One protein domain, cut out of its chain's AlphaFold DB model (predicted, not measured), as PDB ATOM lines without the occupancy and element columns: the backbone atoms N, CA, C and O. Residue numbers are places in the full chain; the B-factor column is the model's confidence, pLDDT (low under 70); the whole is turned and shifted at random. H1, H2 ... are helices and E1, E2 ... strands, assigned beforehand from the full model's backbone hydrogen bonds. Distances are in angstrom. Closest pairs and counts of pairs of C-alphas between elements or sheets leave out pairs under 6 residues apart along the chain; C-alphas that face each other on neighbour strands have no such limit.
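Overview. This is residues 51 to 114 of the 174 residues of an uncharacterized protein of Gemmatimonadetes bacterium (UniProt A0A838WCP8). A small two-stranded hairpin, E1 and E2, sits at one end of a group of three helices, in which the long H2 makes one side and the shorter H1 and H3 pack on different parts of it, both at a steep tilt. The turn of the hairpin, at Asp 72, and the H2 to H3 link, at Leu 99, make the two far ends. The printed part has 64 residues with three named helices and two named strands, in the order H1, E1, E2, H2, H3; the sheet E1 - E2 is antiparallel and the class is mostly helix. It is only just compact, close to loose, with a radius of gyration of the C-alphas of 12.7 A and spans of 36 by 27 by 15 A.

Along the chain. E1 is residues 67 to 69, 7.1 A long, and E2 is residues 75 to 77, 7.0 A. H1, residues 52 to 65, runs 19.4 A from C-alpha 52 at (88.398, -2.099, -82.403). H2, residues 81 to 97, runs 24.7 A. H3, residues 105 to 113, runs 12.3 A to C-alpha 113 at (108.114, -4.891, -77.928).

Arrangement. The hairpin E1 and E2 has N 68 and O 76 within hydrogen-bond range at 2.8 A. The closest C-alphas of H1 and E1, Glu 62 and Arg 68, are 5.3 A apart. H1 touches H2 with residues 63 to 64 alone, opposite ways at a steep tilt of 48 degrees; the closest C-alphas, Leu 63 and Leu 88, are 6.3 A apart. H2 touches H3 with residues 92 to 96 alone, opposite ways at a steep tilt of 63 degrees; the closest C-alphas, Met 96 and Gln 110, are 5.9 A apart. H1 and H3 are close but not clearly touching, C-alphas 53 and 105 being closest at 7.7 A. In H1, H2 and H3 every O i to N i+4 pair is within hydrogen-bond range.

Size, cuts and confidence. The two C-alphas farthest apart, Asp 72 and Leu 99, are 37.3 A apart. The printed part has no cut and no long link. Residues 51 to 55 and 80 to 82 of the model have pLDDT under 70.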
ATOM      1  N   PRO A  51      85.601  -0.785 -85.247       50.41
ATOM      2  CA  PRO A  51      85.930   0.214 -84.227       50.41
ATOM      3  C   PRO A  51      87.024  -0.253 -83.256       50.41
ATOM      4  O   PRO A  51      87.436   0.502 -82.380       50.41
ATOM      5  N   ASN A  52      87.494  -1.501 -83.376       54.16
ATOM      6  CA  ASN A  52      88.398  -2.099 -82.403       54.16
ATOM      7  C   ASN A  52      89.774  -1.425 -82.388       54.16
ATOM      8  O   ASN A  52      90.375  -1.366 -81.326       54.16
ATOM      9  N   GLU A  53      90.273  -0.903 -83.517       58.25
ATOM     10  CA  GLU A  53      91.669  -0.454 -83.576       58.25
ATOM     11  C   GLU A  53      91.830   0.889 -82.855       58.25
ATOM     12  O   GLU A  53      92.802   1.060 -82.139       58.25
ATOM     13  N   ALA A  54      90.853   1.800 -82.929       60.78
ATOM     14  CA  ALA A  54      90.916   3.091 -82.237       60.78
ATOM     15  C   ALA A  54      90.808   2.950 -80.709       60.78
ATOM     16  O   ALA A  54      91.638   3.498 -79.986       60.78
ATOM     17  N   ALA A  55      89.834   2.171 -80.222       65.81
ATOM     18  CA  ALA A  55      89.699   1.879 -78.794       65.81
ATOM     19  C   ALA A  55      90.941   1.148 -78.263       65.81
ATOM     20  O   ALA A  55      91.508   1.517 -77.243       65.81
ATOM     21  N   ARG A  56      91.451   0.183 -79.030       74.81
ATOM     22  CA  ARG A  56      92.655  -0.565 -78.673       74.81
ATOM     23  C   ARG A  56      93.933   0.271 -78.755       74.81
ATOM     24  O   ARG A  56      94.852   0.051 -77.973       74.81
ATOM     25  N   VAL A  57      94.028   1.215 -79.689       76.94
ATOM     26  CA  VAL A  57      95.122   2.195 -79.747       76.94
ATOM     27  C   VAL A  57      95.092   3.067 -78.498       76.94
ATOM     28  O   VAL A  57      96.155   3.280 -77.920       76.94
ATOM     29  N   ALA A  58      93.912   3.514 -78.056       75.38
ATOM     30  CA  ALA A  58      93.761   4.253 -76.806       75.38
ATOM     31  C   ALA A  58      94.207   3.400 -75.607       75.38
ATOM     32  O   ALA A  58      95.130   3.809 -74.912       75.38
ATOM     33  N   ASP A  59      93.692   2.176 -75.450       79.00
ATOM     34  CA  ASP A  59      94.088   1.265 -74.362       79.00
ATOM     35  C   ASP A  59      95.609   1.035 -74.316       79.00
ATOM     36  O   ASP A  59      96.249   1.061 -73.261       79.00
ATOM     37  N   VAL A  60      96.229   0.824 -75.481       84.75
ATOM     38  CA  VAL A  60      97.676   0.612 -75.585       84.75
ATOM     39  C   VAL A  60      98.454   1.896 -75.286       84.75
ATOM     40  O   VAL A  60      99.473   1.840 -74.594       84.75
ATOM     41  N   ALA A  61      97.990   3.049 -75.770       82.88
ATOM     42  CA  ALA A  61      98.599   4.344 -75.483       82.88
ATOM     43  C   ALA A  61      98.515   4.685 -73.989       82.88
ATOM     44  O   ALA A  61      99.501   5.156 -73.423       82.88
ATOM     45  N   GLU A  62      97.400   4.366 -73.332       86.31
ATOM     46  CA  GLU A  62      97.225   4.515 -71.889       86.31
ATOM     47  C   GLU A  62      98.207   3.636 -71.112       86.31
ATOM     48  O   GLU A  62      98.898   4.103 -70.204       86.31
ATOM     49  N   LEU A  63      98.347   2.365 -71.497       86.94
ATOM     50  CA  LEU A  63      99.280   1.446 -70.845       86.94
ATOM     51  C   LEU A  63     100.744   1.852 -71.053       86.94
ATOM     52  O   LEU A  63     101.533   1.795 -70.105       86.94
ATOM     53  N   ILE A  64     101.132   2.298 -72.250       85.56
ATOM     54  CA  ILE A  64     102.512   2.713 -72.552       85.56
ATOM     55  C   ILE A  64     102.825   4.087 -71.943       85.56
ATOM     56  O   ILE A  64     103.887   4.257 -71.342       85.56
ATOM     57  N   GLY A  65     101.906   5.045 -72.045       83.88
ATOM     58  CA  GLY A  65     102.065   6.412 -71.545       83.88
ATOM     59  C   GLY A  65     101.818   6.558 -70.043       83.88
ATOM     60  O   GLY A  65     102.364   7.458 -69.414       83.88
ATOM     61  N   GLY A  66     101.038   5.655 -69.447       86.38
ATOM     62  CA  GLY A  66     100.627   5.721 -68.042       86.38
ATOM     63  C   GLY A  66      99.602   6.816 -67.744       86.38
ATOM     64  O   GLY A  66      99.386   7.127 -66.575       86.38
ATOM     65  N   LEU A  67      98.989   7.395 -68.776       86.25
ATOM     66  CA  LEU A  67      98.022   8.487 -68.692       86.25
ATOM     67  C   LEU A  67      96.784   8.125 -69.510       86.25
ATOM     68  O   LEU A  67      96.932   7.588 -70.602       86.25
ATOM     69  N   ARG A  68      95.601   8.464 -69.006       85.31
ATOM     70  CA  ARG A  68      94.309   8.328 -69.687       85.31
ATOM     71  C   ARG A  68      93.550   9.645 -69.678       85.31
ATOM     72  O   ARG A  68      93.796  10.479 -68.810       85.31
ATOM     73  N   VAL A  69      92.630   9.818 -70.616       82.06
ATOM     74  CA  VAL A  69      91.690  10.948 -70.620       82.06
ATOM     75  C   VAL A  69      90.443  10.520 -69.845       82.06
ATOM     76  O   VAL A  69      89.907   9.446 -70.109       82.06
ATOM     77  N   ASN A  70      90.025  11.290 -68.839       81.31
ATOM     78  CA  ASN A  70      88.786  11.021 -68.097       81.31
ATOM     79  C   ASN A  70      87.567  11.702 -68.757       81.31
ATOM     80  O   ASN A  70      87.713  12.424 -69.737       81.31
ATOM     81  N   ASP A  71      86.373  11.504 -68.191       83.44
ATOM     82  CA  ASP A  71      85.115  12.075 -68.712       83.44
ATOM     83  C   ASP A  71      85.079  13.621 -68.714       83.44
ATOM     84  O   ASP A  71      84.228  14.214 -69.371       83.44
ATOM     85  N   ASP A  72      86.010  14.269 -68.004       87.50
ATOM     86  CA  ASP A  72      86.182  15.727 -67.955       87.50
ATOM     87  C   ASP A  72      87.260  16.233 -68.943       87.50
ATOM     88  O   ASP A  72      87.759  17.350 -68.798       87.50
ATOM     89  N   ASP A  73      87.680  15.403 -69.906       80.75
ATOM     90  CA  ASP A  73      88.770  15.666 -70.860       80.75
ATOM     91  C   ASP A  73      90.151  15.929 -70.210       80.75
ATOM     92  O   ASP A  73      91.070  16.470 -70.834       80.75
ATOM     93  N   ALA A  74      90.349  15.521 -68.951       81.69
ATOM     94  CA  ALA A  74      91.604  15.699 -68.225       81.69
ATOM     95  C   ALA A  74      92.528  14.474 -68.337       81.69
ATOM     96  O   ALA A  74      92.098  13.327 -68.200       81.69
ATOM     97  N   LEU A  75      93.836  14.720 -68.508       84.50
ATOM     98  CA  LEU A  75      94.869  13.682 -68.426       84.50
ATOM     99  C   LEU A  75      95.088  13.265 -66.969       84.50
ATOM    100  O   LEU A  75      95.589  14.044 -66.156       84.50
ATOM    101  N   VAL A  76      94.764  12.015 -66.657       83.81
ATOM    102  CA  VAL A  76      94.926  11.426 -65.324       83.81
ATOM    103  C   VAL A  76      95.795  10.168 -65.389       83.81
ATOM    104  O   VAL A  76      95.786   9.472 -66.404       83.81
ATOM    105  N   PRO A  77      96.553   9.827 -64.333       84.88
ATOM    106  CA  PRO A  77      97.302   8.577 -64.297       84.88
ATOM    107  C   PRO A  77      96.391   7.355 -64.457       84.88
ATOM    108  O   PRO A  77      95.304   7.289 -63.877       84.88
ATOM    109  N   VAL A  78      96.860   6.370 -65.219       79.88
ATOM    110  CA  VAL A  78      96.303   5.009 -65.191       79.88
ATOM    111  C   VAL A  78      96.601   4.400 -63.811       79.88
ATOM    112  O   VAL A  78      97.616   4.757 -63.213       79.88
ATOM    113  N   ASP A  79      95.713   3.533 -63.300       75.38
ATOM    114  CA  ASP A  79      95.743   2.918 -61.956       75.38
ATOM    115  C   ASP A  79      97.143   2.495 -61.446       75.38
ATOM    116  O   ASP A  79      98.090   2.313 -62.212       75.38
ATOM    117  N   ALA A  80      97.258   2.271 -60.128       69.44
ATOM    118  CA  ALA A  80      98.500   1.967 -59.408       69.44
ATOM    119  C   ALA A  80      99.521   1.108 -60.194       69.44
ATOM    120  O   ALA A  80      99.197   0.065 -60.766       69.44
ATOM    121  N   ALA A  81     100.793   1.523 -60.142       61.16
ATOM    122  CA  ALA A  81     101.900   0.970 -60.932       61.16
ATOM    123  C   ALA A  81     102.009  -0.576 -61.001       61.16
ATOM    124  O   ALA A  81     102.326  -1.069 -62.089       61.16
ATOM    125  N   PRO A  82     101.726  -1.364 -59.936       64.31
ATOM    126  CA  PRO A  82     101.762  -2.828 -60.019       64.31
ATOM    127  C   PRO A  82     100.748  -3.399 -61.018       64.31
ATOM    128  O   PRO A  82     101.050  -4.349 -61.731       64.31
ATOM    129  N   THR A  83      99.556  -2.804 -61.115       76.81
ATOM    130  CA  THR A  83      98.490  -3.256 -62.020       76.81
ATOM    131  C   THR A  83      98.823  -2.934 -63.473       76.81
ATOM    132  O   THR A  83      98.566  -3.738 -64.370       76.81
ATOM    133  N   ARG A  84      99.446  -1.778 -63.714       84.06
ATOM    134  CA  ARG A  84      99.853  -1.342 -65.054       84.06
ATOM    135  C   ARG A  84     100.948  -2.229 -65.647       84.06
ATOM    136  O   ARG A  84     100.865  -2.577 -66.822       84.06
ATOM    137  N   LEU A  85     101.958  -2.597 -64.855       84.00
ATOM    138  CA  LEU A  85     103.063  -3.428 -65.339       84.00
ATOM    139  C   LEU A  85     102.573  -4.819 -65.762       84.00
ATOM    140  O   LEU A  85     102.889  -5.254 -66.866       84.00
ATOM    141  N   SER A  86     101.732  -5.463 -64.948       86.00
ATOM    142  CA  SER A  86     101.147  -6.765 -65.288       86.00
ATOM    143  C   SER A  86     100.331  -6.709 -66.583       86.00
ATOM    144  O   SER A  86     100.496  -7.561 -67.453       86.00
ATOM    145  N   ARG A  87      99.522  -5.656 -66.773       86.38
ATOM    146  CA  ARG A  87      98.767  -5.450 -68.023       86.38
ATOM    147  C   ARG A  87      99.677  -5.223 -69.231       86.38
ATOM    148  O   ARG A  87      99.377  -5.703 -70.320       86.38
ATOM    149  N   LEU A  88     100.799  -4.522 -69.057       88.88
ATOM    150  CA  LEU A  88     101.782  -4.328 -70.124       88.88
ATOM    151  C   LEU A  88     102.474  -5.647 -70.506       88.88
ATOM    152  O   LEU A  88     102.715  -5.901 -71.686       88.88
ATOM    153  N   GLU A  89     102.771  -6.505 -69.529       90.75
ATOM    154  CA  GLU A  89     103.335  -7.837 -69.770       90.75
ATOM    155  C   GLU A  89     102.345  -8.775 -70.471       90.75
ATOM    156  O   GLU A  89     102.730  -9.515 -71.381       90.75
ATOM    157  N   GLU A  90     101.070  -8.733 -70.082       90.25
ATOM    158  CA  GLU A  90      99.985  -9.451 -70.756       90.25
ATOM    159  C   GLU A  90      99.820  -8.984 -72.202       90.25
ATOM    160  O   GLU A  90      99.855  -9.816 -73.112       90.25
ATOM    161  N   LEU A  91      99.749  -7.666 -72.425       89.38
ATOM    162  CA  LEU A  91      99.688  -7.063 -73.757       89.38
ATOM    163  C   LEU A  91     100.873  -7.503 -74.621       89.38
ATOM    164  O   LEU A  91     100.685  -7.905 -75.770       89.38
ATOM    165  N   LYS A  92     102.094  -7.456 -74.073       92.12
ATOM    166  CA  LYS A  92     103.299  -7.908 -74.775       92.12
ATOM    167  C   LYS A  92     103.172  -9.373 -75.185       92.12
ATOM    168  O   LYS A  92     103.442  -9.703 -76.336       92.12
ATOM    169  N   ARG A  93     102.783 -10.259 -74.263       91.81
ATOM    170  CA  ARG A  93     102.662 -11.700 -74.537       91.81
ATOM    171  C   ARG A  93     101.636 -11.977 -75.633       91.81
ATOM    172  O   ARG A  93     101.929 -12.737 -76.551       91.81
ATOM    173  N   ASP A  94     100.478 -11.334 -75.545       89.12
ATOM    174  CA  ASP A  94      99.397 -11.478 -76.514       89.12
ATOM    175  C   ASP A  94      99.826 -11.000 -77.913       89.12
ATOM    176  O   ASP A  94      99.833 -11.786 -78.860       89.12
ATOM    177  N   VAL A  95     100.310  -9.757 -78.030       89.06
ATOM    178  CA  VAL A  95     100.787  -9.176 -79.301       89.06
ATOM    179  C   VAL A  95     101.884 -10.025 -79.948       89.06
ATOM    180  O   VAL A  95     101.867 -10.227 -81.162       89.06
ATOM    181  N   MET A  96     102.832 -10.538 -79.157       89.69
ATOM    182  CA  MET A  96     103.943 -11.347 -79.673       89.69
ATOM    183  C   MET A  96     103.519 -12.754 -80.129       89.69
ATOM    184  O   MET A  96     104.270 -13.389 -80.864       89.69
ATOM    185  N   SER A  97     102.342 -13.240 -79.721       89.38
ATOM    186  CA  SER A  97     101.810 -14.557 -80.114       89.38
ATOM    187  C   SER A  97     100.939 -14.536 -81.376       89.38
ATOM    188  O   SER A  97     100.677 -15.586 -81.965       89.38
ATOM    189  N   ARG A  98     100.488 -13.350 -81.805       83.56
ATOM    190  CA  ARG A  98      99.598 -13.177 -82.959       83.56
ATOM    191  C   ARG A  98     100.373 -13.111 -84.280       83.56
ATOM    192  O   ARG A  98     101.474 -12.568 -84.348       83.56
ATOM    193  N   LEU A  99      99.776 -13.618 -85.360       80.62
ATOM    194  CA  LEU A  99     100.232 -13.306 -86.717       80.62
ATOM    195  C   LEU A  99      99.795 -11.877 -87.059       80.62
ATOM    196  O   LEU A  99      98.617 -11.555 -86.927       80.62
ATOM    197  N   ALA A 100     100.733 -11.035 -87.490       76.62
ATOM    198  CA  ALA A 100     100.458  -9.651 -87.854       76.62
ATOM    199  C   ALA A 100     100.702  -9.421 -89.347       76.62
ATOM    200  O   ALA A 100     101.770  -9.743 -89.873       76.62
ATOM    201  N   GLU A 101      99.729  -8.816 -90.021       76.31
ATOM    202  CA  GLU A 101      99.910  -8.318 -91.384       76.31
ATOM    203  C   GLU A 101     100.893  -7.141 -91.389       76.31
ATOM    204  O   GLU A 101     100.865  -6.286 -90.495       76.31
ATOM    205  N   THR A 102     101.758  -7.070 -92.400       73.94
ATOM    206  CA  THR A 102     102.706  -5.962 -92.560       73.94
ATOM    207  C   THR A 102     101.966  -4.625 -92.636       73.94
ATOM    208  O   THR A 102     101.049  -4.463 -93.434       73.94
ATOM    209  N   GLY A 103     102.377  -3.659 -91.810       70.19
ATOM    210  CA  GLY A 103     101.763  -2.327 -91.757       70.19
ATOM    211  C   GLY A 103     100.532  -2.210 -90.849       70.19
ATOM    212  O   GLY A 103      99.980  -1.121 -90.725       70.19
ATOM    213  N   SER A 104     100.118  -3.291 -90.183       79.25
ATOM    214  CA  SER A 104      99.082  -3.244 -89.140       79.25
ATOM    215  C   SER A 104      99.591  -2.633 -87.826       79.25
ATOM    216  O   SER A 104     100.798  -2.619 -87.557       79.25
ATOM    217  N   PHE A 105      98.676  -2.197 -86.951       79.44
ATOM    218  CA  PHE A 105      99.029  -1.787 -85.588       79.44
ATOM    219  C   PHE A 105      99.687  -2.925 -84.786       79.44
ATOM    220  O   PHE A 105     100.605  -2.679 -84.008       79.44
ATOM    221  N   ASP A 106      99.316  -4.185 -85.036       83.88
ATOM    222  CA  ASP A 106      99.991  -5.348 -84.439       83.88
ATOM    223  C   ASP A 106     101.444  -5.460 -84.886       83.88
ATOM    224  O   ASP A 106     102.320  -5.692 -84.059       83.88
ATOM    225  N   SER A 107     101.720  -5.234 -86.171       83.75
ATOM    226  CA  SER A 107     103.085  -5.227 -86.699       83.75
ATOM    227  C   SER A 107     103.924  -4.101 -86.076       83.75
ATOM    228  O   SER A 107     105.084  -4.325 -85.721       83.75
ATOM    229  N   LEU A 108     103.325  -2.925 -85.840       86.06
ATOM    230  CA  LEU A 108     103.954  -1.829 -85.094       86.06
ATOM    231  C   LEU A 108     104.256  -2.221 -83.639       86.06
ATOM    232  O   LEU A 108     105.362  -1.973 -83.158       86.06
ATOM    233  N   LEU A 109     103.303  -2.830 -82.929       87.44
ATOM    234  CA  LEU A 109     103.492  -3.214 -81.528       87.44
ATOM    235  C   LEU A 109     104.481  -4.372 -81.369       87.44
ATOM    236  O   LEU A 109     105.288  -4.365 -80.442       87.44
ATOM    237  N   GLN A 110     104.488  -5.331 -82.295       89.38
ATOM    238  CA  GLN A 110     105.513  -6.373 -82.352       89.38
ATOM    239  C   GLN A 110     106.903  -5.766 -82.552       89.38
ATOM    240  O   GLN A 110     107.847  -6.159 -81.868       89.38
ATOM    241  N   TRP A 111     107.039  -4.768 -83.432       88.25
ATOM    242  CA  TRP A 111     108.279  -3.999 -83.552       88.25
ATOM    243  C   TRP A 111     108.619  -3.262 -82.243       88.25
ATOM    244  O   TRP A 111     109.767  -3.312 -81.798       88.25
ATOM    245  N   PHE A 112     107.637  -2.635 -81.585       88.56
ATOM    246  CA  PHE A 112     107.823  -1.884 -80.337       88.56
ATOM    247  C   PHE A 112     108.309  -2.760 -79.168       88.56
ATOM    248  O   PHE A 112     109.176  -2.328 -78.406       88.56
ATOM    249  N   PHE A 113     107.790  -3.983 -79.034       88.81
ATOM    250  CA  PHE A 113     108.114  -4.891 -77.928       88.81
ATOM    251  C   PHE A 113     109.346  -5.781 -78.150       88.81
ATOM    252  O   PHE A 113     109.805  -6.410 -77.188       88.81
ATOM    253  N   ARG A 114     109.878  -5.857 -79.378       87.19
ATOM    254  CA  ARG A 114     111.152  -6.541 -79.657       87.19
ATOM    255  C   ARG A 114     112.319  -5.859 -78.953       87.19
ATOM    256  O   ARG A 114     112.272  -4.659 -78.681       87.19
TER     257      ARG A 114